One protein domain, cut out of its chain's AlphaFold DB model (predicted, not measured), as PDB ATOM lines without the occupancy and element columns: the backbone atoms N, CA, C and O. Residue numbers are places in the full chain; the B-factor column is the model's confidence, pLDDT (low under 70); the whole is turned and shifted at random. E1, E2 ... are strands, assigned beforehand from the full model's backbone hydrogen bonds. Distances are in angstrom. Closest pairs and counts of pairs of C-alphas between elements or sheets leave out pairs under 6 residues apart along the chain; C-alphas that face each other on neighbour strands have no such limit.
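Overview. This is residues 15 to 189 of the 214 residues of an uncharacterized protein of Legionella sp. 21-45-4 (UniProt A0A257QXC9). One twisted sheet of eight strands curls round into a nearly closed barrel made by E1, E2, E3 and E8 with parts of E5, E6 and E7; its two edges E1 and E8 are not neighbours. From this barrel E5, E6 and E7 run on as a long arm, and the short E4 pairs with E5 far out on it. The printed part has 175 residues with eight named strands, E1 to E8 in order, and no named helix: the class is all strand, and the sheet is branched and antiparallel throughout. The whole is extended, with a radius of gyration of the C-alphas of 25.1 A and spans of 89 by 28 by 21 A, the arm making much of the length.

Along the chain. E5, residues 76 to 105, is 80.9 A long and ends at C-alpha 105 at (-19.023, -53.891, 1.822). E6, residues 108 to 137, is 79.7 A long, and E7, residues 146 to 173, is 65.6 A long. E4, residues 68 to 73, measures 15.3 A. E3, residues 46 to 56, measures 30.3 A, and E2, residues 30 to 43, 36.0 A. E1, residues 15 to 25, measures 30.6 A and begins at C-alpha 15 at (-9.735, -42.639, 26.125). E8, residues 176 to 187, measures 31.3 A and ends at C-alpha 187 at (6.669, -26.986, 9.450).

Arrangement. E5 has three neighbours: E3, beside residues 91 to 99, and E4, beside residues 76 to 81, lie on one side of it, and E6 on the other side. E5 and E6 form a hairpin at 172 degrees, with N 91 and O 124 2.8 A apart, within hydrogen-bond range. E6 and E7 form a hairpin at 175 degrees, with N 121 and O 161 at 2.8 A. E7 bends by 78 degrees at residue 170, and its hairpin with the edge strand E8 has N 168 and O 180 at 2.8 A. E3 and E5 are antiparallel at 155 degrees, with N 49 and O 96 at 2.8 A. E2 forms hairpins with E3, N 36 and O 52 at 2.9 A, and with the edge strand E1, N 18 and O 37 at 2.9 A. E4, an edge strand, forms a hairpin with E5, N 71 and O 78 at 2.9 A. E4 is apart from E1, E2, E3, E7 and E8.

Size, cuts and confidence. The two C-alphas farthest apart, those of Gly 107 and Asn 141, are 89.7 A apart. The printed part has no cut. The link from E3 to E4, 11 residues, is long; the link from E6 to E7, 8 residues, is short but not tight; the other links are tight. Mean pLDDT of the printed part is 77.0, and 60 residues are under 70: residues 27 to 29, 56 to 86, 129 to 153, and 189.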
ATOM      1  N   TRP A  15     -11.159 -42.850  26.281       90.00
ATOM      2  CA  TRP A  15      -9.735 -42.639  26.125       90.00
ATOM      3  C   TRP A  15      -9.108 -43.829  25.416       90.00
ATOM      4  O   TRP A  15      -9.447 -44.980  25.693       90.00
ATOM      5  N   TYR A  16      -8.150 -43.545  24.549       88.69
ATOM      6  CA  TYR A  16      -7.274 -44.550  23.971       88.69
ATOM      7  C   TYR A  16      -5.847 -44.032  23.927       88.69
ATOM      8  O   TYR A  16      -5.582 -42.828  23.962       88.69
ATOM      9  N   THR A  17      -4.919 -44.973  23.835       93.00
ATOM     10  CA  THR A  17      -3.513 -44.690  23.576       93.00
ATOM     11  C   THR A  17      -3.072 -45.476  22.357       93.00
ATOM     12  O   THR A  17      -3.665 -46.501  22.016       93.00
ATOM     13  N   GLY A  18      -2.067 -44.964  21.662       91.19
ATOM     14  CA  GLY A  18      -1.531 -45.587  20.465       91.19
ATOM     15  C   GLY A  18      -0.030 -45.395  20.387       91.19
ATOM     16  O   GLY A  18       0.495 -44.361  20.797       91.19
ATOM     17  N   LEU A  19       0.635 -46.399  19.832       93.44
ATOM     18  CA  LEU A  19       2.039 -46.353  19.459       93.44
ATOM     19  C   LEU A  19       2.120 -46.596  17.955       93.44
ATOM     20  O   LEU A  19       1.402 -47.451  17.430       93.44
ATOM     21  N   SER A  20       2.985 -45.868  17.259       91.38
ATOM     22  CA  SER A  20       3.244 -46.127  15.843       91.38
ATOM     23  C   SER A  20       4.702 -45.903  15.495       91.38
ATOM     24  O   SER A  20       5.315 -44.970  16.001       91.38
ATOM     25  N   GLY A  21       5.223 -46.733  14.598       90.44
ATOM     26  CA  GLY A  21       6.477 -46.484  13.900       90.44
ATOM     27  C   GLY A  21       6.206 -46.021  12.472       90.44
ATOM     28  O   GLY A  21       5.167 -46.359  11.899       90.44
ATOM     29  N   GLY A  22       7.135 -45.265  11.902       89.06
ATOM     30  CA  GLY A  22       7.031 -44.766  10.540       89.06
ATOM     31  C   GLY A  22       8.377 -44.373   9.952       89.06
ATOM     32  O   GLY A  22       9.428 -44.579  10.558       89.06
ATOM     33  N   TYR A  23       8.312 -43.809   8.753       86.38
ATOM     34  CA  TYR A  23       9.436 -43.202   8.059       86.38
ATOM     35  C   TYR A  23       9.003 -41.822   7.579       86.38
ATOM     36  O   TYR A  23       7.910 -41.677   7.024       86.38
ATOM     37  N   ILE A  24       9.845 -40.823   7.807       83.12
ATOM     38  CA  ILE A  24       9.651 -39.464   7.325       83.12
ATOM     39  C   ILE A  24      10.657 -39.178   6.220       83.12
ATOM     40  O   ILE A  24      11.828 -39.542   6.304       83.12
ATOM     41  N   GLU A  25      10.192 -38.500   5.182       81.00
ATOM     42  CA  GLU A  25      11.029 -38.042   4.087       81.00
ATOM     43  C   GLU A  25      10.744 -36.567   3.839       81.00
ATOM     44  O   GLU A  25       9.592 -36.131   3.761       81.00
ATOM     45  N   SER A  26      11.811 -35.791   3.732       75.19
ATOM     46  CA  SER A  26      11.786 -34.399   3.320       75.19
ATOM     47  C   SER A  26      12.959 -34.138   2.378       75.19
ATOM     48  O   SER A  26      13.813 -34.996   2.160       75.19
ATOM     49  N   ARG A  27      13.033 -32.923   1.838       68.62
ATOM     50  CA  ARG A  27      14.168 -32.508   1.011       68.62
ATOM     51  C   ARG A  27      15.500 -32.522   1.775       68.62
ATOM     52  O   ARG A  27      16.529 -32.799   1.168       68.62
ATOM     53  N   ASP A  28      15.471 -32.189   3.063       66.38
ATOM     54  CA  ASP A  28      16.676 -31.880   3.844       66.38
ATOM     55  C   ASP A  28      17.034 -32.982   4.855       66.38
ATOM     56  O   ASP A  28      18.143 -33.000   5.386       66.38
ATOM     57  N   PHE A  29      16.111 -33.906   5.118       69.50
ATOM     58  CA  PHE A  29      16.302 -35.037   6.024       69.50
ATOM     59  C   PHE A  29      15.340 -36.178   5.695       69.50
ATOM     60  O   PHE A  29      14.232 -35.956   5.199       69.50
ATOM     61  N   SER A  30      15.730 -37.390   6.058       76.56
ATOM     62  CA  SER A  30      14.866 -38.563   6.049       76.56
ATOM     63  C   SER A  30      15.209 -39.457   7.229       76.56
ATOM     64  O   SER A  30      16.358 -39.449   7.673       76.56
ATOM     65  N   GLY A  31      14.247 -40.231   7.719       78.00
ATOM     66  CA  GLY A  31      14.563 -41.241   8.715       78.00
ATOM     67  C   GLY A  31      13.383 -41.899   9.404       78.00
ATOM     68  O   GLY A  31      12.219 -41.614   9.121       78.00
ATOM     69  N   GLY A  32      13.701 -42.813  10.316       84.31
ATOM     70  CA  GLY A  32      12.710 -43.500  11.141       84.31
ATOM     71  C   GLY A  32      12.022 -42.582  12.155       84.31
ATOM     72  O   GLY A  32      12.611 -41.648  12.696       84.31
ATOM     73  N   GLU A  33      10.770 -42.889  12.469       85.69
ATOM     74  CA  GLU A  33       9.968 -42.163  13.452       85.69
ATOM     75  C   GLU A  33       9.247 -43.125  14.399       85.69
ATOM     76  O   GLU A  33       8.766 -44.181  13.984       85.69
ATOM     77  N   PHE A  34       9.112 -42.721  15.661       89.62
ATOM     78  CA  PHE A  34       8.185 -43.302  16.629       89.62
ATOM     79  C   PHE A  34       7.236 -42.226  17.139       89.62
ATOM     80  O   PHE A  34       7.666 -41.132  17.502       89.62
ATOM     81  N   ALA A  35       5.957 -42.557  17.250       90.88
ATOM     82  CA  ALA A  35       4.947 -41.675  17.802       90.88
ATOM     83  C   ALA A  35       4.222 -42.334  18.969       90.88
ATOM     84  O   ALA A  35       3.868 -43.518  18.915       90.88
ATOM     85  N   ILE A  36       3.930 -41.526  19.982       93.00
ATOM     86  CA  ILE A  36       3.008 -41.856  21.064       93.00
ATOM     87  C   ILE A  36       1.792 -40.948  20.925       93.00
ATOM     88  O   ILE A  36       1.927 -39.733  20.767       93.00
ATOM     89  N   ARG A  37       0.598 -41.534  21.009       93.25
ATOM     90  CA  ARG A  37      -0.674 -40.812  20.956       93.25
ATOM     91  C   ARG A  37      -1.522 -41.117  22.174       93.25
ATOM     92  O   ARG A  37      -1.618 -42.270  22.592       93.25
ATOM     93  N   ALA A  38      -2.202 -40.098  22.675       94.19
ATOM     94  CA  ALA A  38      -3.308 -40.236  23.610       94.19
ATOM     95  C   ALA A  38      -4.498 -39.462  23.053       94.19
ATOM     96  O   ALA A  38      -4.360 -38.297  22.687       94.19
ATOM     97  N   GLY A  39      -5.657 -40.102  22.962       93.06
ATOM     98  CA  GLY A  39      -6.831 -39.491  22.358       93.06
ATOM     99  C   GLY A  39      -8.116 -39.805  23.092       93.06
ATOM    100  O   GLY A  39      -8.176 -40.705  23.931       93.06
ATOM    101  N   TYR A  40      -9.144 -39.036  22.760       92.00
ATOM    102  CA  TYR A  40     -10.501 -39.230  23.241       92.00
ATOM    103  C   TYR A  40     -11.463 -39.260  22.054       92.00
ATOM    104  O   TYR A  40     -11.573 -38.280  21.311       92.00
ATOM    105  N   ASP A  41     -12.159 -40.383  21.881       89.25
ATOM    106  CA  ASP A  41     -13.267 -40.516  20.929       89.25
ATOM    107  C   ASP A  41     -14.538 -39.975  21.599       89.25
ATOM    108  O   ASP A  41     -14.903 -40.395  22.699       89.25
ATOM    109  N   PHE A  42     -15.204 -39.008  20.968       88.25
ATOM    110  CA  PHE A  42     -16.442 -38.406  21.487       88.25
ATOM    111  C   PHE A  42     -17.711 -38.971  20.828       88.25
ATOM    112  O   PHE A  42     -18.835 -38.572  21.166       88.25
ATOM    113  N   GLY A  43     -17.542 -39.981  19.976       82.38
ATOM    114  CA  GLY A  43     -18.585 -40.726  19.299       82.38
ATOM    115  C   GLY A  43     -18.671 -40.395  17.811       82.38
ATOM    116  O   GLY A  43     -18.135 -39.403  17.322       82.38
ATOM    117  N   GLN A  44     -19.397 -41.250  17.087       83.06
ATOM    118  CA  GLN A  44     -19.644 -41.118  15.643       83.06
ATOM    119  C   GLN A  44     -18.364 -41.075  14.790       83.06
ATOM    120  O   GLN A  44     -18.384 -40.581  13.665       83.06
ATOM    121  N   GLY A  45     -17.268 -41.635  15.308       85.94
ATOM    122  CA  GLY A  45     -15.994 -41.698  14.607       85.94
ATOM    123  C   GLY A  45     -15.168 -40.421  14.703       85.94
ATOM    124  O   GLY A  45     -14.224 -40.272  13.939       85.94
ATOM    125  N   HIS A  46     -15.497 -39.498  15.603       92.06
ATOM    126  CA  HIS A  46     -14.732 -38.274  15.795       92.06
ATOM    127  C   HIS A  46     -13.893 -38.341  17.075       92.06
ATOM    128  O   HIS A  46     -14.377 -38.750  18.132       92.06
ATOM    129  N   SER A  47     -12.640 -37.905  16.982       93.31
ATOM    130  CA  SER A  47     -11.686 -37.951  18.090       93.31
ATOM    131  C   SER A  47     -10.716 -36.773  18.069       93.31
ATOM    132  O   SER A  47     -10.421 -36.214  17.009       93.31
ATOM    133  N   PHE A  48     -10.236 -36.400  19.256       95.38
ATOM    134  CA  PHE A  48      -9.083 -35.519  19.429       95.38
ATOM    135  C   PHE A  48      -7.913 -36.321  19.986       95.38
ATOM    136  O   PHE A  48      -8.112 -37.155  20.867       95.38
ATOM    137  N   GLU A  49      -6.707 -36.052  19.499       95.00
ATOM    138  CA  GLU A  49      -5.485 -36.756  19.888       95.00
ATOM    139  C   GLU A  49      -4.381 -35.754  20.202       95.00
ATOM    140  O   GLU A  49      -4.162 -34.813  19.446       95.00
ATOM    141  N   LEU A  50      -3.650 -35.987  21.284       96.12
ATOM    142  CA  LEU A  50      -2.321 -35.434  21.486       96.12
ATOM    143  C   LEU A  50      -1.307 -36.459  20.977       96.12
ATOM    144  O   LEU A  50      -1.352 -37.625  21.372       96.12
ATOM    145  N   GLU A  51      -0.405 -36.028  20.107       93.81
ATOM    146  CA  GLU A  51       0.647 -36.845  19.512       93.81
ATOM    147  C   GLU A  51       2.012 -36.225  19.809       93.81
ATOM    148  O   GLU A  51       2.225 -35.038  19.570       93.81
ATOM    149  N   GLY A  52       2.935 -37.036  20.322       91.25
ATOM    150  CA  GLY A  52       4.349 -36.702  20.432       91.25
ATOM    151  C   GLY A  52       5.154 -37.626  19.532       91.25
ATOM    152  O   GLY A  52       5.051 -38.849  19.657       91.25
ATOM    153  N   ASN A  53       5.937 -37.040  18.636       87.75
ATOM    154  CA  ASN A  53       6.763 -37.757  17.680       87.75
ATOM    155  C   ASN A  53       8.245 -37.613  18.038       87.75
ATOM    156  O   ASN A  53       8.712 -36.537  18.411       87.75
ATOM    157  N   PHE A  54       8.975 -38.710  17.888       83.25
ATOM    158  CA  PHE A  54      10.409 -38.818  18.101       83.25
ATOM    159  C   PHE A  54      11.027 -39.329  16.805       83.25
ATOM    160  O   PHE A  54      10.630 -40.384  16.307       83.25
ATOM    161  N   MET A  55      11.981 -38.592  16.247       76.50
ATOM    162  CA  MET A  55      12.703 -39.039  15.058       76.50
ATOM    163  C   MET A  55      13.995 -39.742  15.471       76.50
ATOM    164  O   MET A  55      14.746 -39.239  16.302       76.50
ATOM    165  N   PHE A  56      14.232 -40.919  14.895       63.56
ATOM    166  CA  PHE A  56      15.403 -41.761  15.143       63.56
ATOM    167  C   PHE A  56      16.263 -41.800  13.894       63.56
ATOM    168  O   PHE A  56      16.561 -42.866  13.372       63.56
ATOM    169  N   GLU A  57      16.650 -40.638  13.388       61.00
ATOM    170  CA  GLU A  57      17.777 -40.560  12.473       61.00
ATOM    171  C   GLU A  57      18.277 -39.131  12.407       61.00
ATOM    172  O   GLU A  57      17.504 -38.180  12.283       61.00
ATOM    173  N   LYS A  58      19.599 -39.002  12.529       53.38
ATOM    174  CA  LYS A  58      20.293 -37.734  12.393       53.38
ATOM    175  C   LYS A  58      20.058 -37.262  10.971       53.38
ATOM    176  O   LYS A  58      20.416 -37.982  10.036       53.38
ATOM    177  N   ALA A  59      19.543 -36.049  10.791       48.66
ATOM    178  CA  ALA A  59      19.788 -35.353   9.540       48.66
ATOM    179  C   ALA A  59      21.294 -35.087   9.477       48.66
ATOM    180  O   ALA A  59      21.756 -34.039   9.903       48.66
ATOM    181  N   GLY A  60      22.073 -36.079   9.051       41.97
ATOM    182  CA  GLY A  60      23.481 -35.904   8.784       41.97
ATOM    183  C   GLY A  60      23.554 -34.981   7.590       41.97
ATOM    184  O   GLY A  60      23.186 -35.364   6.479       41.97
ATOM    185  N   SER A  61      23.979 -33.745   7.817       43.97
ATOM    186  CA  SER A  61      24.275 -32.839   6.724       43.97
ATOM    187  C   SER A  61      25.142 -33.568   5.706       43.97
ATOM    188  O   SER A  61      26.195 -34.121   6.049       43.97
ATOM    189  N   GLN A  62      24.733 -33.469   4.445       43.94
ATOM    190  CA  GLN A  62      25.676 -33.386   3.346       43.94
ATOM    191  C   GLN A  62      26.902 -32.629   3.849       43.94
ATOM    192  O   GLN A  62      26.773 -31.493   4.315       43.94
ATOM    193  N   GLY A  63      28.067 -33.274   3.808       37.91
ATOM    194  CA  GLY A  63      29.322 -32.561   3.906       37.91
ATOM    195  C   GLY A  63      29.305 -31.535   2.785       37.91
ATOM    196  O   GLY A  63      29.637 -31.847   1.646       37.91
ATOM    197  N   LEU A  64      28.857 -30.318   3.094       40.22
ATOM    198  CA  LEU A  64      29.118 -29.152   2.279       40.22
ATOM    199  C   LEU A  64      30.611 -28.906   2.461       40.22
ATOM    200  O   LEU A  64      31.027 -28.068   3.258       40.22
ATOM    201  N   GLY A  65      31.414 -29.715   1.768       41.53
ATOM    202  CA  GLY A  65      32.790 -29.388   1.458       41.53
ATOM    203  C   GLY A  65      32.717 -28.154   0.579       41.53
ATOM    204  O   GLY A  65      32.543 -28.252  -0.630       41.53
ATOM    205  N   LEU A  66      32.719 -26.985   1.207       38.41
ATOM    206  CA  LEU A  66      32.679 -25.715   0.511       38.41
ATOM    207  C   LEU A  66      33.887 -24.906   0.951       38.41
ATOM    208  O   LEU A  66      33.907 -24.319   2.031       38.41
ATOM    209  N   GLY A  67      34.868 -24.866   0.054       42.91
ATOM    210  CA  GLY A  67      35.941 -23.886   0.056       42.91
ATOM    211  C   GLY A  67      37.310 -24.504   0.274       42.91
ATOM    212  O   GLY A  67      37.746 -24.658   1.410       42.91
ATOM    213  N   GLU A  68      38.008 -24.773  -0.826       41.31
ATOM    214  CA  GLU A  68      39.461 -24.640  -0.851       41.31
ATOM    215  C   GLU A  68      39.753 -23.142  -0.951       41.31
ATOM    216  O   GLU A  68      39.465 -22.496  -1.960       41.31
ATOM    217  N   GLY A  69      40.240 -22.557   0.139       44.00
ATOM    218  CA  GLY A  69      40.734 -21.186   0.140       44.00
ATOM    219  C   GLY A  69      42.251 -21.203   0.040       44.00
ATOM    220  O   GLY A  69      42.910 -21.747   0.926       44.00
ATOM    221  N   THR A  70      42.812 -20.599  -1.006       46.25
ATOM    222  CA  THR A  70      44.243 -20.277  -1.050       46.25
ATOM    223  C   THR A  70      44.454 -18.915  -0.399       46.25
ATOM    224  O   THR A  70      44.019 -17.896  -0.935       46.25
ATOM    225  N   GLY A  71      45.089 -18.894   0.769       50.41
ATOM    226  CA  GLY A  71      45.509 -17.671   1.454       50.41
ATOM    227  C   GLY A  71      47.026 -17.508   1.420       50.41
ATOM    228  O   GLY A  71      47.740 -18.410   0.987       50.41
ATOM    229  N   SER A  72      47.531 -16.374   1.911       46.28
ATOM    230  CA  SER A  72      48.948 -16.253   2.265       46.28
ATOM    231  C   SER A  72      49.095 -15.910   3.742       46.28
ATOM    232  O   SER A  72      48.464 -14.955   4.201       46.28
ATOM    233  N   PHE A  73      49.933 -16.646   4.469       50.34
ATOM    234  CA  PHE A  73      50.366 -16.284   5.820       50.34
ATOM    235  C   PHE A  73      51.869 -16.021   5.776       50.34
ATOM    236  O   PHE A  73      52.623 -16.856   5.283       50.34
ATOM    237  N   ALA A  74      52.299 -14.836   6.218       49.41
ATOM    238  CA  ALA A  74      53.698 -14.402   6.140       49.41
ATOM    239  C   ALA A  74      54.339 -14.539   4.732       49.41
ATOM    240  O   ALA A  74      55.541 -14.752   4.613       49.41
ATOM    241  N   GLY A  75      53.544 -14.420   3.658       50.31
ATOM    242  CA  GLY A  75      54.011 -14.518   2.268       50.31
ATOM    243  C   GLY A  75      54.074 -15.936   1.680       50.31
ATOM    244  O   GLY A  75      54.423 -16.071   0.509       50.31
ATOM    245  N   LEU A  76      53.709 -16.978   2.436       54.12
ATOM    246  CA  LEU A  76      53.652 -18.366   1.955       54.12
ATOM    247  C   LEU A  76      52.225 -18.763   1.554       54.12
ATOM    248  O   LEU A  76      51.292 -18.388   2.268       54.12
ATOM    249  N   PRO A  77      52.026 -19.532   0.465       52.78
ATOM    250  CA  PRO A  77      50.714 -20.052   0.096       52.78
ATOM    251  C   PRO A  77      50.219 -21.071   1.133       52.78
ATOM    252  O   PRO A  77      50.933 -21.996   1.525       52.78
ATOM    253  N   VAL A  78      48.972 -20.907   1.568       57.47
ATOM    254  CA  VAL A  78      48.306 -21.763   2.554       57.47
ATOM    255  C   VAL A  78      47.020 -22.303   1.949       57.47
ATOM    256  O   VAL A  78      46.209 -21.532   1.432       57.47
ATOM    257  N   ALA A  79      46.822 -23.618   2.046       57.28
ATOM    258  CA  ALA A  79      45.552 -24.257   1.725       57.28
ATOM    259  C   ALA A  79      44.712 -24.387   3.000       57.28
ATOM    260  O   ALA A  79      45.179 -24.909   4.019       57.28
ATOM    261  N   VAL A  80      43.469 -23.910   2.941       58.16
ATOM    262  CA  VAL A  80      42.498 -24.033   4.030       58.16
ATOM    263  C   VAL A  80      41.325 -24.875   3.554       58.16
ATOM    264  O   VAL A  80      40.686 -24.529   2.560       58.16
ATOM    265  N   GLN A  81      41.043 -25.957   4.279       59.75
ATOM    266  CA  GLN A  81      39.871 -26.799   4.070       59.75
ATOM    267  C   GLN A  81      38.863 -26.571   5.199       59.75
ATOM    268  O   GLN A  81      39.205 -26.692   6.380       59.75
ATOM    269  N   PHE A  82      37.618 -26.278   4.824       57.88
ATOM    270  CA  PHE A  82      36.493 -26.144   5.746       57.88
ATOM    271  C   PHE A  82      35.538 -27.323   5.585       57.88
ATOM    272  O   PHE A  82      34.959 -27.528   4.519       57.88
ATOM    273  N   ASN A  83      35.336 -28.066   6.670       61.47
ATOM    274  CA  ASN A  83      34.312 -29.093   6.759       61.47
ATOM    275  C   ASN A  83      33.255 -28.644   7.769       61.47
ATOM    276  O   ASN A  83      33.566 -28.316   8.916       61.47
ATOM    277  N   ARG A  84      31.993 -28.631   7.342       57.62
ATOM    278  CA  ARG A  84      30.845 -28.352   8.205       57.62
ATOM    279  C   ARG A  84      29.934 -29.564   8.214       57.62
ATOM    280  O   ARG A  84      29.580 -30.060   7.145       57.62
ATOM    281  N   SER A  85      29.514 -29.971   9.408       62.16
ATOM    282  CA  SER A  85      28.355 -30.830   9.573       62.16
ATOM    283  C   SER A  85      27.264 -30.182  10.421       62.16
ATOM    284  O   SER A  85      27.528 -29.324  11.269       62.16
ATOM    285  N   VAL A  86      26.022 -30.560  10.147       63.03
ATOM    286  CA  VAL A  86      24.818 -30.194  10.886       63.03
ATOM    287  C   VAL A  86      24.090 -31.490  11.186       63.03
ATOM    288  O   VAL A  86      23.789 -32.213  10.247       63.03
ATOM    289  N   ASP A  87      23.821 -31.749  12.458       70.12
ATOM    290  CA  ASP A  87      22.874 -32.761  12.914       70.12
ATOM    291  C   ASP A  87      21.580 -32.029  13.308       70.12
ATOM    292  O   ASP A  87      21.631 -31.041  14.047       70.12
ATOM    293  N   LEU A  88      20.428 -32.469  12.795       72.06
ATOM    294  CA  LEU A  88      19.110 -31.929  13.147       72.06
ATOM    295  C   LEU A  88      18.232 -33.037  13.726       72.06
ATOM    296  O   LEU A  88      17.955 -34.019  13.038       72.06
ATOM    297  N   ASP A  89      17.736 -32.809  14.938       77.31
ATOM    298  CA  ASP A  89      16.683 -33.602  15.563       77.31
ATOM    299  C   ASP A  89      15.379 -32.801  15.572       77.31
ATOM    300  O   ASP A  89      15.376 -31.591  15.827       77.31
ATOM    301  N   MET A  90      14.256 -33.472  15.320       79.19
ATOM    302  CA  MET A  90      12.932 -32.848  15.305       79.19
ATOM    303  C   MET A  90      11.975 -33.633  16.193       79.19
ATOM    304  O   MET A  90      11.911 -34.861  16.129       79.19
ATOM    305  N   TYR A  91      11.204 -32.902  16.992       87.19
ATOM    306  CA  TYR A  91      10.230 -33.444  17.932       87.19
ATOM    307  C   TYR A  91       8.874 -32.740  17.738       87.19
ATOM    308  O   TYR A  91       8.566 -31.766  18.439       87.19
ATOM    309  N   PRO A  92       8.060 -33.181  16.759       88.69
ATOM    310  CA  PRO A  92       6.709 -32.666  16.568       88.69
ATOM    311  C   PRO A  92       5.779 -33.046  17.728       88.69
ATOM    312  O   PRO A  92       5.583 -34.228  18.020       88.69
ATOM    313  N   ILE A  93       5.146 -32.043  18.339       93.25
ATOM    314  CA  ILE A  93       4.078 -32.193  19.334       93.25
ATOM    315  C   ILE A  93       2.801 -31.604  18.741       93.25
ATOM    316  O   ILE A  93       2.721 -30.400  18.491       93.25
ATOM    317  N   MET A  94       1.801 -32.455  18.520       95.00
ATOM    318  CA  MET A  94       0.637 -32.143  17.694       95.00
ATOM    319  C   MET A  94      -0.668 -32.406  18.436       95.00
ATOM    320  O   MET A  94      -0.838 -33.445  19.071       95.00
ATOM    321  N   ILE A  95      -1.619 -31.485  18.296       96.75
ATOM    322  CA  ILE A  95      -3.027 -31.731  18.602       96.75
ATOM    323  C   ILE A  95      -3.719 -32.043  17.281       96.75
ATOM    324  O   ILE A  95      -3.704 -31.237  16.352       96.75
ATOM    325  N   ASN A  96      -4.332 -33.215  17.207       97.00
ATOM    326  CA  ASN A  96      -4.970 -33.742  16.018       97.00
ATOM    327  C   ASN A  96      -6.468 -33.889  16.227       97.00
ATOM    328  O   ASN A  96      -6.927 -34.368  17.259       97.00
ATOM    329  N   TYR A  97      -7.223 -33.544  15.198       97.19
ATOM    330  CA  TYR A  97      -8.587 -33.991  15.007       97.19
ATOM    331  C   TYR A  97      -8.579 -35.151  14.017       97.19
ATOM    332  O   TYR A  97      -8.039 -35.020  12.915       97.19
ATOM    333  N   ARG A  98      -9.208 -36.267  14.381       95.12
ATOM    334  CA  ARG A  98      -9.355 -37.439  13.517       95.12
ATOM    335  C   ARG A  98     -10.826 -37.790  13.347       95.12
ATOM    336  O   ARG A  98     -11.567 -37.913  14.322       95.12
ATOM    337  N   TYR A  99     -11.204 -38.034  12.099       94.31
ATOM    338  CA  TYR A  99     -12.438 -38.704  11.730       94.31
ATOM    339  C   TYR A  99     -12.147 -40.109  11.206       94.31
ATOM    340  O   TYR A  99     -11.247 -40.291  10.388       94.31
ATOM    341  N   GLN A 100     -12.919 -41.097  11.645       91.56
ATOM    342  CA  GLN A 100     -12.788 -42.491  11.241       91.56
ATOM    343  C   GLN A 100     -14.144 -43.147  10.999       91.56
ATOM    344  O   GLN A 100     -15.124 -42.865  11.689       91.56
ATOM    345  N   ARG A 101     -14.207 -44.075  10.040       90.38
ATOM    346  CA  ARG A 101     -15.440 -44.809   9.744       90.38
ATOM    347  C   ARG A 101     -15.166 -46.216   9.204       90.38
ATOM    348  O   ARG A 101     -14.469 -46.400   8.217       90.38
ATOM    349  N   GLN A 102     -15.782 -47.209   9.845       90.56
ATOM    350  CA  GLN A 102     -16.790 -48.060   9.212       90.56
ATOM    351  C   GLN A 102     -16.729 -48.362   7.702       90.56
ATOM    352  O   GLN A 102     -17.580 -47.791   7.017       90.56
ATOM    353  N   ILE A 103     -15.838 -49.196   7.146       89.25
ATOM    354  CA  ILE A 103     -16.018 -49.617   5.740       89.25
ATOM    355  C   ILE A 103     -17.165 -50.628   5.670       89.25
ATOM    356  O   ILE A 103     -17.170 -51.638   6.378       89.25
ATOM    357  N   VAL A 104     -18.139 -50.346   4.806       91.00
ATOM    358  CA  VAL A 104     -19.289 -51.215   4.540       91.00
ATOM    359  C   VAL A 104     -19.121 -51.815   3.151       91.00
ATOM    360  O   VAL A 104     -19.042 -51.076   2.171       91.00
ATOM    361  N   TRP A 105     -19.079 -53.143   3.076       87.62
ATOM    362  CA  TRP A 105     -19.023 -53.891   1.822       87.62
ATOM    363  C   TRP A 105     -20.356 -54.607   1.616       87.62
ATOM    364  O   TRP A 105     -20.776 -55.362   2.488       87.62
ATOM    365  N   GLU A 106     -21.052 -54.333   0.508       91.06
ATOM    366  CA  GLU A 106     -22.349 -54.960   0.177       91.06
ATOM    367  C   GLU A 106     -23.385 -54.895   1.322       91.06
ATOM    368  O   GLU A 106     -24.134 -55.830   1.585       91.06
ATOM    369  N   GLY A 107     -23.410 -53.779   2.058       87.19
ATOM    370  CA  GLY A 107     -24.314 -53.590   3.198       87.19
ATOM    371  C   GLY A 107     -23.867 -54.266   4.501       87.19
ATOM    372  O   GLY A 107     -24.506 -54.061   5.532       87.19
ATOM    373  N   THR A 108     -22.750 -54.996   4.494       86.00
ATOM    374  CA  THR A 108     -22.178 -55.637   5.683       86.00
ATOM    375  C   THR A 108     -21.039 -54.787   6.261       86.00
ATOM    376  O   THR A 108     -20.076 -54.478   5.553       86.00
ATOM    377  N   PRO A 109     -21.111 -54.376   7.542       85.88
ATOM    378  CA  PRO A 109     -20.003 -53.701   8.210       85.88
ATOM    379  C   PRO A 109     -18.777 -54.619   8.307       85.88
ATOM    380  O   PRO A 109     -18.874 -55.743   8.795       85.88
ATOM    381  N   THR A 110     -17.614 -54.137   7.866       90.31
ATOM    382  CA  THR A 110     -16.345 -54.889   7.901       90.31
ATOM    383  C   THR A 110     -15.456 -54.420   9.050       90.31
ATOM    384  O   THR A 110     -15.602 -53.299   9.524       90.31
ATOM    385  N   ASN A 111     -14.466 -55.204   9.477       89.81
ATOM    386  CA  ASN A 111     -13.491 -54.735  10.477       89.81
ATOM    387  C   ASN A 111     -12.534 -53.650   9.950       89.81
ATOM    388  O   ASN A 111     -11.732 -53.123  10.720       89.81
ATOM    389  N   LEU A 112     -12.623 -53.307   8.662       92.12
ATOM    390  CA  LEU A 112     -11.835 -52.256   8.043       92.12
ATOM    391  C   LEU A 112     -12.446 -50.877   8.300       92.12
ATOM    392  O   LEU A 112     -13.663 -50.676   8.325       92.12
ATOM    393  N   LEU A 113     -11.561 -49.910   8.461       91.06
ATOM    394  CA  LEU A 113     -11.851 -48.521   8.754       91.06
ATOM    395  C   LEU A 113     -11.043 -47.673   7.788       91.06
ATOM    396  O   LEU A 113      -9.904 -48.015   7.486       91.06
ATOM    397  N   TRP A 114     -11.583 -46.541   7.363       93.94
ATOM    398  CA  TRP A 114     -10.764 -45.450   6.849       93.94
ATOM    399  C   TRP A 114     -10.750 -44.328   7.877       93.94
ATOM    400  O   TRP A 114     -11.704 -44.167   8.644       93.94
ATOM    401  N   TYR A 115      -9.667 -43.566   7.905       93.69
ATOM    402  CA  TYR A 115      -9.569 -42.373   8.726       93.69
ATOM    403  C   TYR A 115      -8.876 -41.249   7.972       93.69
ATOM    404  O   TYR A 115      -8.061 -41.483   7.080       93.69
ATOM    405  N   PHE A 116      -9.191 -40.022   8.366       97.06
ATOM    406  CA  PHE A 116      -8.447 -38.832   7.991       97.06
ATOM    407  C   PHE A 116      -8.433 -37.846   9.147       97.06
ATOM    408  O   PHE A 116      -9.231 -37.946  10.081       97.06
ATOM    409  N   GLY A 117      -7.542 -36.874   9.078       96.50
ATOM    410  CA  GLY A 117      -7.500 -35.840  10.084       96.50
ATOM    411  C   GLY A 117      -6.565 -34.702   9.752       96.50
ATOM    412  O   GLY A 117      -5.840 -34.714   8.755       96.50
ATOM    413  N   LEU A 118      -6.643 -33.706  10.619       97.75
ATOM    414  CA  LEU A 118      -5.884 -32.471  10.565       97.75
ATOM    415  C   LEU A 118      -5.287 -32.231  11.940       97.75
ATOM    416  O   LEU A 118      -5.923 -32.523  12.952       97.75
ATOM    417  N   GLY A 119      -4.090 -31.672  11.979       96.56
ATOM    418  CA  GLY A 119      -3.429 -31.330  13.220       96.56
ATOM    419  C   GLY A 119      -2.700 -30.012  13.143       96.56
ATOM    420  O   GLY A 119      -2.289 -29.565  12.072       96.56
ATOM    421  N   ALA A 120      -2.534 -29.411  14.309       96.88
ATOM    422  CA  ALA A 120      -1.720 -28.231  14.511       96.88
ATOM    423  C   ALA A 120      -0.916 -28.405  15.795       96.88
ATOM    424  O   ALA A 120      -1.345 -29.081  16.734       96.88
ATOM    425  N   GLY A 121       0.254 -27.795  15.839       94.88
ATOM    426  CA  GLY A 121       1.138 -27.936  16.974       94.88
ATOM    427  C   GLY A 121       2.438 -27.191  16.789       94.88
ATOM    428  O   GLY A 121       2.522 -26.187  16.076       94.88
ATOM    429  N   VAL A 122       3.453 -27.694  17.474       91.88
ATOM    430  CA  VAL A 122       4.794 -27.132  17.461       91.88
ATOM    431  C   VAL A 122       5.787 -28.227  17.151       91.88
ATOM    432  O   VAL A 122       5.658 -29.360  17.605       91.88
ATOM    433  N   ASN A 123       6.800 -27.872  16.386       88.81
ATOM    434  CA  ASN A 123       7.928 -28.733  16.135       88.81
ATOM    435  C   ASN A 123       9.146 -28.161  16.844       88.81
ATOM    436  O   ASN A 123       9.553 -27.027  16.571       88.81
ATOM    437  N   ILE A 124       9.688 -28.929  17.785       87.38
ATOM    438  CA  ILE A 124      10.905 -28.562  18.501       87.38
ATOM    439  C   ILE A 124      12.075 -29.124  17.707       87.38
ATOM    440  O   ILE A 124      12.191 -30.330  17.525       87.38
ATOM    441  N   MET A 125      12.932 -28.237  17.228       81.19
ATOM    442  CA  MET A 125      14.093 -28.560  16.415       81.19
ATOM    443  C   MET A 125      15.351 -28.304  17.230       81.19
ATOM    444  O   MET A 125      15.572 -27.181  17.693       81.19
ATOM    445  N   HIS A 126      16.170 -29.333  17.400       79.38
ATOM    446  CA  HIS A 126      17.493 -29.222  17.995       79.38
ATOM    447  C   HIS A 126      18.533 -29.387  16.892       79.38
ATOM    448  O   HIS A 126      18.541 -30.397  16.198       79.38
ATOM    449  N   SER A 127      19.387 -28.385  16.697       73.50
ATOM    450  CA  SER A 127      20.446 -28.432  15.687       73.50
ATOM    451  C   SER A 127      21.808 -28.348  16.346       73.50
ATOM    452  O   SER A 127      22.066 -27.413  17.109       73.50
ATOM    453  N   GLN A 128      22.694 -29.272  15.991       70.69
ATOM    454  CA  GLN A 128      24.088 -29.286  16.403       70.69
ATOM    455  C   GLN A 128      24.983 -29.077  15.180       70.69
ATOM    456  O   GLN A 128      24.911 -29.804  14.198       70.69
ATOM    457  N   TYR A 129      25.838 -28.064  15.239       66.31
ATOM    458  CA  TYR A 129      26.795 -27.712  14.200       66.31
ATOM    459  C   TYR A 129      28.182 -28.142  14.637       66.31
ATOM    460  O   TYR A 129      28.640 -27.703  15.693       66.31
ATOM    461  N   THR A 130      28.865 -28.923  13.807       64.12
ATOM    462  CA  THR A 130      30.293 -29.194  13.979       64.12
ATOM    463  C   THR A 130      31.054 -28.527  12.847       64.12
ATOM    464  O   THR A 130      30.817 -28.788  11.668       64.12
ATOM    465  N   TYR A 131      31.971 -27.641  13.211       61.34
ATOM    466  CA  TYR A 131      32.896 -26.997  12.292       61.34
ATOM    467  C   TYR A 131      34.267 -27.623  12.490       61.34
ATOM    468  O   TYR A 131      34.712 -27.738  13.628       61.34
ATOM    469  N   SER A 132      34.933 -28.005  11.404       59.16
ATOM    470  CA  SER A 132      36.329 -28.434  11.404       59.16
ATOM    471  C   SER A 132      37.096 -27.668  10.334       59.16
ATOM    472  O   SER A 132      36.670 -27.594   9.179       59.16
ATOM    473  N   GLN A 133      38.220 -27.081  10.730       57.78
ATOM    474  CA  GLN A 133      39.155 -26.413   9.837       57.78
ATOM    475  C   GLN A 133      40.467 -27.186   9.844       57.78
ATOM    476  O   GLN A 133      40.960 -27.546  10.912       57.78
ATOM    477  N   THR A 134      41.042 -27.416   8.665       59.19
ATOM    478  CA  THR A 134      42.428 -27.880   8.528       59.19
ATOM    479  C   THR A 134      43.201 -26.863   7.707       59.19
ATOM    480  O   THR A 134      42.805 -26.525   6.590       59.19
ATOM    481  N   VAL A 135      44.296 -26.364   8.273       56.25
ATOM    482  CA  VAL A 135      45.217 -25.439   7.614       56.25
ATOM    483  C   VAL A 135      46.506 -26.192   7.313       56.25
ATOM    484  O   VAL A 135      47.142 -26.709   8.231       56.25
ATOM    485  N   SER A 136      46.882 -26.254   6.036       56.84
ATOM    486  CA  SER A 136      48.178 -26.786   5.602       56.84
ATOM    487  C   SER A 136      49.021 -25.638   5.056       56.84
ATOM    488  O   SER A 136      48.719 -25.086   3.995       56.84
ATOM    489  N   ALA A 137      50.063 -25.256   5.792       53.09
ATOM    490  CA  ALA A 137      51.080 -24.343   5.284       53.09
ATOM    491  C   ALA A 137      52.041 -25.125   4.380       53.09
ATOM    492  O   ALA A 137      52.582 -26.153   4.796       53.09
ATOM    493  N   ILE A 138      52.236 -24.657   3.148       52.47
ATOM    494  CA  ILE A 138      53.256 -25.202   2.251       52.47
ATOM    495  C   ILE A 138      54.543 -24.426   2.536       52.47
ATOM    496  O   ILE A 138      54.754 -23.339   2.000       52.47
ATOM    497  N   ASP A 139      55.393 -24.962   3.408       49.50
ATOM    498  CA  ASP A 139      56.799 -24.568   3.425       49.50
ATOM    499  C   ASP A 139      57.488 -25.313   2.272       49.50
ATOM    500  O   ASP A 139      57.369 -26.532   2.156       49.50
ATOM    501  N   LEU A 140      58.186 -24.595   1.386       51.69
ATOM    502  CA  LEU A 140      58.879 -25.208   0.248       51.69
ATOM    503  C   LEU A 140      59.984 -26.193   0.678       51.69
ATOM    504  O   LEU A 140      60.451 -26.950  -0.170       51.69
ATOM    505  N   ASN A 141      60.381 -26.206   1.960       55.62
ATOM    506  CA  ASN A 141      61.428 -27.088   2.486       55.62
ATOM    507  C   ASN A 141      61.079 -27.834   3.788       55.62
ATOM    508  O   ASN A 141      61.928 -28.575   4.288       55.62
ATOM    509  N   ALA A 142      59.873 -27.688   4.344       53.41
ATOM    510  CA  ALA A 142      59.485 -28.373   5.579       53.41
ATOM    511  C   ALA A 142      58.157 -29.117   5.419       53.41
ATOM    512  O   ALA A 142      57.228 -28.648   4.764       53.41
ATOM    513  N   ASN A 143      58.087 -30.305   6.023       51.69
ATOM    514  CA  ASN A 143      56.879 -31.123   6.035       51.69
ATOM    515  C   ASN A 143      55.677 -30.279   6.502       51.69
ATOM    516  O   ASN A 143      55.791 -29.604   7.527       51.69
ATOM    517  N   PRO A 144      54.535 -30.323   5.793       52.00
ATOM    518  CA  PRO A 144      53.360 -29.548   6.167       52.00
ATOM    519  C   PRO A 144      52.940 -29.894   7.600       52.00
ATOM    520  O   PRO A 144      52.745 -31.065   7.929       52.00
ATOM    521  N   VAL A 145      52.803 -28.875   8.452       54.31
ATOM    522  CA  VAL A 145      52.255 -29.028   9.806       54.31
ATOM    523  C   VAL A 145      50.754 -28.745   9.730       54.31
ATOM    524  O   VAL A 145      50.372 -27.591   9.520       54.31
ATOM    525  N   PRO A 146      49.885 -29.763   9.862       56.28
ATOM    526  CA  PRO A 146      48.451 -29.536   9.888       56.28
ATOM    527  C   PRO A 146      48.071 -28.861  11.209       56.28
ATOM    528  O   PRO A 146      48.270 -29.430  12.282       56.28
ATOM    529  N   VAL A 147      47.491 -27.663  11.138       57.59
ATOM    530  CA  VAL A 147      46.785 -27.064  12.280       57.59
ATOM    531  C   VAL A 147      45.305 -27.348  12.084       57.59
ATOM    532  O   VAL A 147      44.705 -26.884  11.110       57.59
ATOM    533  N   SER A 148      44.724 -28.141  12.985       60.38
ATOM    534  CA  SER A 148      43.298 -28.445  12.984       60.38
ATOM    535  C   SER A 148      42.598 -27.846  14.196       60.38
ATOM    536  O   SER A 148      43.132 -27.811  15.304       60.38
ATOM    537  N   GLY A 149      41.384 -27.349  13.973       56.94
ATOM    538  CA  GLY A 149      40.515 -26.829  15.020       56.94
ATOM    539  C   GLY A 149      39.087 -27.283  14.773       56.94
ATOM    540  O   GLY A 149      38.617 -27.248  13.635       56.94
ATOM    541  N   SER A 150      38.398 -27.707  15.834       62.84
ATOM    542  CA  SER A 150      36.981 -28.061  15.771       62.84
ATOM    543  C   SER A 150      36.166 -27.299  16.805       62.84
ATOM    544  O   SER A 150      36.555 -27.247  17.972       62.84
ATOM    545  N   ALA A 151      35.014 -26.772  16.403       63.28
ATOM    546  CA  ALA A 151      34.059 -26.135  17.302       63.28
ATOM    547  C   ALA A 151      32.679 -26.771  17.137       63.28
ATOM    548  O   ALA A 151      32.249 -27.054  16.018       63.28
ATOM    549  N   THR A 152      31.985 -26.975  18.258       66.06
ATOM    550  CA  THR A 152      30.598 -27.450  18.280       66.06
ATOM    551  C   THR A 152      29.696 -26.352  18.823       66.06
ATOM    552  O   THR A 152      29.984 -25.782  19.873       66.06
ATOM    553  N   ALA A 153      28.600 -26.062  18.128       67.75
ATOM    554  CA  ALA A 153      27.563 -25.146  18.593       67.75
ATOM    555  C   ALA A 153      26.196 -25.824  18.495       67.75
ATOM    556  O   ALA A 153      25.947 -26.561  17.548       67.75
ATOM    557  N   SER A 154      25.292 -25.561  19.436       76.25
ATOM    558  CA  SER A 154      23.934 -26.115  19.419       76.25
ATOM    559  C   SER A 154      22.884 -25.025  19.578       76.25
ATOM    560  O   SER A 154      23.075 -24.080  20.345       76.25
ATOM    561  N   THR A 155      21.746 -25.172  18.906       77.31
ATOM    562  CA  THR A 155      20.586 -24.288  19.059       77.31
ATOM    563  C   THR A 155      19.309 -25.113  19.133       77.31
ATOM    564  O   THR A 155      19.201 -26.150  18.486       77.31
ATOM    565  N   THR A 156      18.342 -24.650  19.924       81.31
ATOM    566  CA  THR A 156      17.009 -25.254  20.001       81.31
ATOM    567  C   THR A 156      15.985 -24.203  19.618       81.31
ATOM    568  O   THR A 156      16.021 -23.083  20.133       81.31
ATOM    569  N   GLN A 157      15.087 -24.548  18.705       82.00
ATOM    570  CA  GLN A 157      14.051 -23.654  18.204       82.00
ATOM    571  C   GLN A 157      12.707 -24.371  18.180       82.00
ATOM    572  O   GLN A 157      12.643 -25.580  17.995       82.00
ATOM    573  N   ALA A 158      11.628 -23.615  18.350       84.94
ATOM    574  CA  ALA A 158      10.273 -24.107  18.146       84.94
ATOM    575  C   ALA A 158       9.671 -23.395  16.934       84.94
ATOM    576  O   ALA A 158       9.745 -22.165  16.841       84.94
ATOM    577  N   ALA A 159       9.078 -24.160  16.021       86.19
ATOM    578  CA  ALA A 159       8.339 -23.631  14.883       86.19
ATOM    579  C   ALA A 159       6.887 -24.117  14.910       86.19
ATOM    580  O   ALA A 159       6.634 -25.244  15.346       86.19
ATOM    581  N   PRO A 160       5.928 -23.308  14.430       90.81
ATOM    582  CA  PRO A 160       4.588 -23.795  14.156       90.81
ATOM    583  C   PRO A 160       4.635 -24.999  13.210       90.81
ATOM    584  O   PRO A 160       5.435 -25.052  12.268       90.81
ATOM    585  N   ALA A 161       3.766 -25.966  13.473       91.44
ATOM    586  CA  ALA A 161       3.601 -27.142  12.643       91.44
ATOM    587  C   ALA A 161       2.118 -27.408  12.389       91.44
ATOM    588  O   ALA A 161       1.267 -27.223  13.260       91.44
ATOM    589  N   GLY A 162       1.818 -27.857  11.180       94.25
ATOM    590  CA  GLY A 162       0.522 -28.372  10.776       94.25
ATOM    591  C   GLY A 162       0.691 -29.760  10.181       94.25
ATOM    592  O   GLY A 162       1.747 -30.086   9.644       94.25
ATOM    593  N   GLN A 163      -0.345 -30.583  10.255       94.38
ATOM    594  CA  GLN A 163      -0.344 -31.862   9.560       94.38
ATOM    595  C   GLN A 163      -1.704 -32.213   8.988       94.38
ATOM    596  O   GLN A 163      -2.744 -31.830   9.521       94.38
ATOM    597  N   PHE A 164      -1.678 -33.000   7.923       96.25
ATOM    598  CA  PHE A 164      -2.836 -33.745   7.457       96.25
ATOM    599  C   PHE A 164      -2.449 -35.206   7.292       96.25
ATOM    600  O   PHE A 164      -1.320 -35.532   6.921       96.25
ATOM    601  N   PHE A 165      -3.379 -36.097   7.607       95.25
ATOM    602  CA  PHE A 165      -3.127 -37.530   7.572       95.25
ATOM    603  C   PHE A 165      -4.362 -38.286   7.115       95.25
ATOM    604  O   PHE A 165      -5.494 -37.843   7.315       95.25
ATOM    605  N   LEU A 166      -4.131 -39.442   6.501       97.38
ATOM    606  CA  LEU A 166      -5.170 -40.348   6.039       97.38
ATOM    607  C   LEU A 166      -4.659 -41.782   6.049       97.38
ATOM    608  O   LEU A 166      -3.467 -42.029   5.864       97.38
ATOM    609  N   GLY A 167      -5.554 -42.738   6.242       96.00
ATOM    610  CA  GLY A 167      -5.157 -44.132   6.266       96.00
ATOM    611  C   GLY A 167      -6.305 -45.097   6.462       96.00
ATOM    612  O   GLY A 167      -7.484 -44.742   6.394       96.00
ATOM    613  N   LEU A 168      -5.918 -46.341   6.709       94.69
ATOM    614  CA  LEU A 168      -6.798 -47.457   6.975       94.69
ATOM    615  C   LEU A 168      -6.535 -48.014   8.370       94.69
ATOM    616  O   LEU A 168      -5.404 -48.053   8.852       94.69
ATOM    617  N   GLY A 169      -7.601 -48.460   9.016       92.88
ATOM    618  CA  GLY A 169      -7.557 -49.190  10.270       92.88
ATOM    619  C   GLY A 169      -8.172 -50.572  10.114       92.88
ATOM    620  O   GLY A 169      -9.057 -50.776   9.288       92.88
ATOM    621  N   TYR A 170      -7.741 -51.514  10.938       91.25
ATOM    622  CA  TYR A 170      -8.349 -52.828  11.072       91.25
ATOM    623  C   TYR A 170      -8.604 -53.118  12.548       91.25
ATOM    624  O   TYR A 170      -7.686 -53.043  13.367       91.25
ATOM    625  N   LYS A 171      -9.852 -53.430  12.903       90.00
ATOM    626  CA  LYS A 171     -10.215 -53.846  14.262       90.00
ATOM    627  C   LYS A 171      -9.800 -55.300  14.473       90.00
ATOM    628  O   LYS A 171     -10.343 -56.190  13.824       90.00
ATOM    629  N   LEU A 172      -8.840 -55.518  15.370       87.44
ATOM    630  CA  LEU A 172      -8.400 -56.856  15.773       87.44
ATOM    631  C   LEU A 172      -9.316 -57.408  16.870       87.44
ATOM    632  O   LEU A 172      -9.753 -58.553  16.798       87.44
ATOM    633  N   TRP A 173      -9.636 -56.553  17.843       84.88
ATOM    634  CA  TRP A 173     -10.539 -56.822  18.961       84.88
ATOM    635  C   TRP A 173     -11.343 -55.562  19.294       84.88
ATOM    636  O   TRP A 173     -11.091 -54.489  18.742       84.88
ATOM    637  N   ASP A 174     -12.269 -55.669  20.244       79.44
ATOM    638  CA  ASP A 174     -13.115 -54.547  20.669       79.44
ATOM    639  C   ASP A 174     -12.312 -53.349  21.209       79.44
ATOM    640  O   ASP A 174     -12.769 -52.211  21.120       79.44
ATOM    641  N   CYS A 175     -11.103 -53.584  21.731       79.75
ATOM    642  CA  CYS A 175     -10.240 -52.564  22.335       79.75
ATOM    643  C   CYS A 175      -8.908 -52.321  21.604       79.75
ATOM    644  O   CYS A 175      -8.127 -51.479  22.041       79.75
ATOM    645  N   VAL A 176      -8.630 -53.033  20.506       85.69
ATOM    646  CA  VAL A 176      -7.350 -52.937  19.787       85.69
ATOM    647  C   VAL A 176      -7.596 -52.837  18.290       85.69
ATOM    648  O   VAL A 176      -8.276 -53.672  17.686       85.69
ATOM    649  N   SER A 177      -6.969 -51.841  17.674       88.81
ATOM    650  CA  SER A 177      -6.934 -51.670  16.229       88.81
ATOM    651  C   SER A 177      -5.502 -51.509  15.736       88.81
ATOM    652  O   SER A 177      -4.630 -50.999  16.437       88.81
ATOM    653  N   LEU A 178      -5.268 -51.959  14.508       91.94
ATOM    654  CA  LEU A 178      -4.048 -51.683  13.765       91.94
ATOM    655  C   LEU A 178      -4.349 -50.587  12.747       91.94
ATOM    656  O   LEU A 178      -5.368 -50.657  12.068       91.94
ATOM    657  N   THR A 179      -3.484 -49.584  12.634       93.25
ATOM    658  CA  THR A 179      -3.658 -48.480  11.681       93.25
ATOM    659  C   THR A 179      -2.419 -48.306  10.824       93.25
ATOM    660  O   THR A 179      -1.308 -48.358  11.346       93.25
ATOM    661  N   ALA A 180      -2.617 -48.030   9.541       94.31
ATOM    662  CA  ALA A 180      -1.565 -47.681   8.596       94.31
ATOM    663  C   ALA A 180      -2.039 -46.520   7.721       94.31
ATOM    664  O   ALA A 180      -3.196 -46.484   7.304       94.31
ATOM    665  N   GLY A 181      -1.161 -45.567   7.427       93.88
ATOM    666  CA  GLY A 181      -1.538 -44.389   6.659       93.88
ATOM    667  C   GLY A 181      -0.360 -43.502   6.301       93.88
ATOM    668  O   GLY A 181       0.766 -43.739   6.730       93.88
ATOM    669  N   GLY A 182      -0.658 -42.478   5.509       93.25
ATOM    670  CA  GLY A 182       0.270 -41.414   5.158       93.25
ATOM    671  C   GLY A 182      -0.030 -40.148   5.951       93.25
ATOM    672  O   GLY A 182      -1.183 -39.860   6.293       93.25
ATOM    673  N   ARG A 183       1.019 -39.373   6.215       91.50
ATOM    674  CA  ARG A 183       0.942 -38.061   6.850       91.50
ATOM    675  C   ARG A 183       1.838 -37.095   6.097       91.50
ATOM    676  O   ARG A 183       2.941 -37.451   5.701       91.50
ATOM    677  N   PHE A 184       1.374 -35.865   5.973       91.62
ATOM    678  CA  PHE A 184       2.166 -34.747   5.499       91.62
ATOM    679  C   PHE A 184       2.313 -33.751   6.639       91.62
ATOM    680  O   PHE A 184       1.316 -33.274   7.187       91.62
ATOM    681  N   LEU A 185       3.562 -33.472   6.997       88.12
ATOM    682  CA  LEU A 185       3.932 -32.509   8.021       88.12
ATOM    683  C   LEU A 185       4.378 -31.219   7.335       88.12
ATOM    684  O   LEU A 185       5.280 -31.226   6.501       88.12
ATOM    685  N   VAL A 186       3.746 -30.111   7.698       88.56
ATOM    686  CA  VAL A 186       4.112 -28.770   7.255       88.56
ATOM    687  C   VAL A 186       4.707 -28.058   8.455       88.56
ATOM    688  O   VAL A 186       4.028 -27.844   9.453       88.56
ATOM    689  N   THR A 187       5.979 -27.701   8.378       82.38
ATOM    690  CA  THR A 187       6.669 -26.986   9.450       82.38
ATOM    691  C   THR A 187       7.567 -25.930   8.836       82.38
ATOM    692  O   THR A 187       8.196 -26.160   7.802       82.38
ATOM    693  N   GLU A 188       7.596 -24.747   9.438       72.69
ATOM    694  CA  GLU A 188       8.524 -23.709   9.009       72.69
ATOM    695  C   GLU A 188       9.924 -24.037   9.526       72.69
ATOM    696  O   GLU A 188      10.197 -23.958  10.723       72.69
ATOM    697  N   SER A 189      10.853 -24.341   8.623       58.69
ATOM    698  CA  SER A 189      12.270 -24.251   8.952       58.69
ATOM    699  C   SER A 189      12.674 -22.781   8.852       58.69
ATOM    700  O   SER A 189      12.772 -22.235   7.747       58.69
TER     701      SER A 189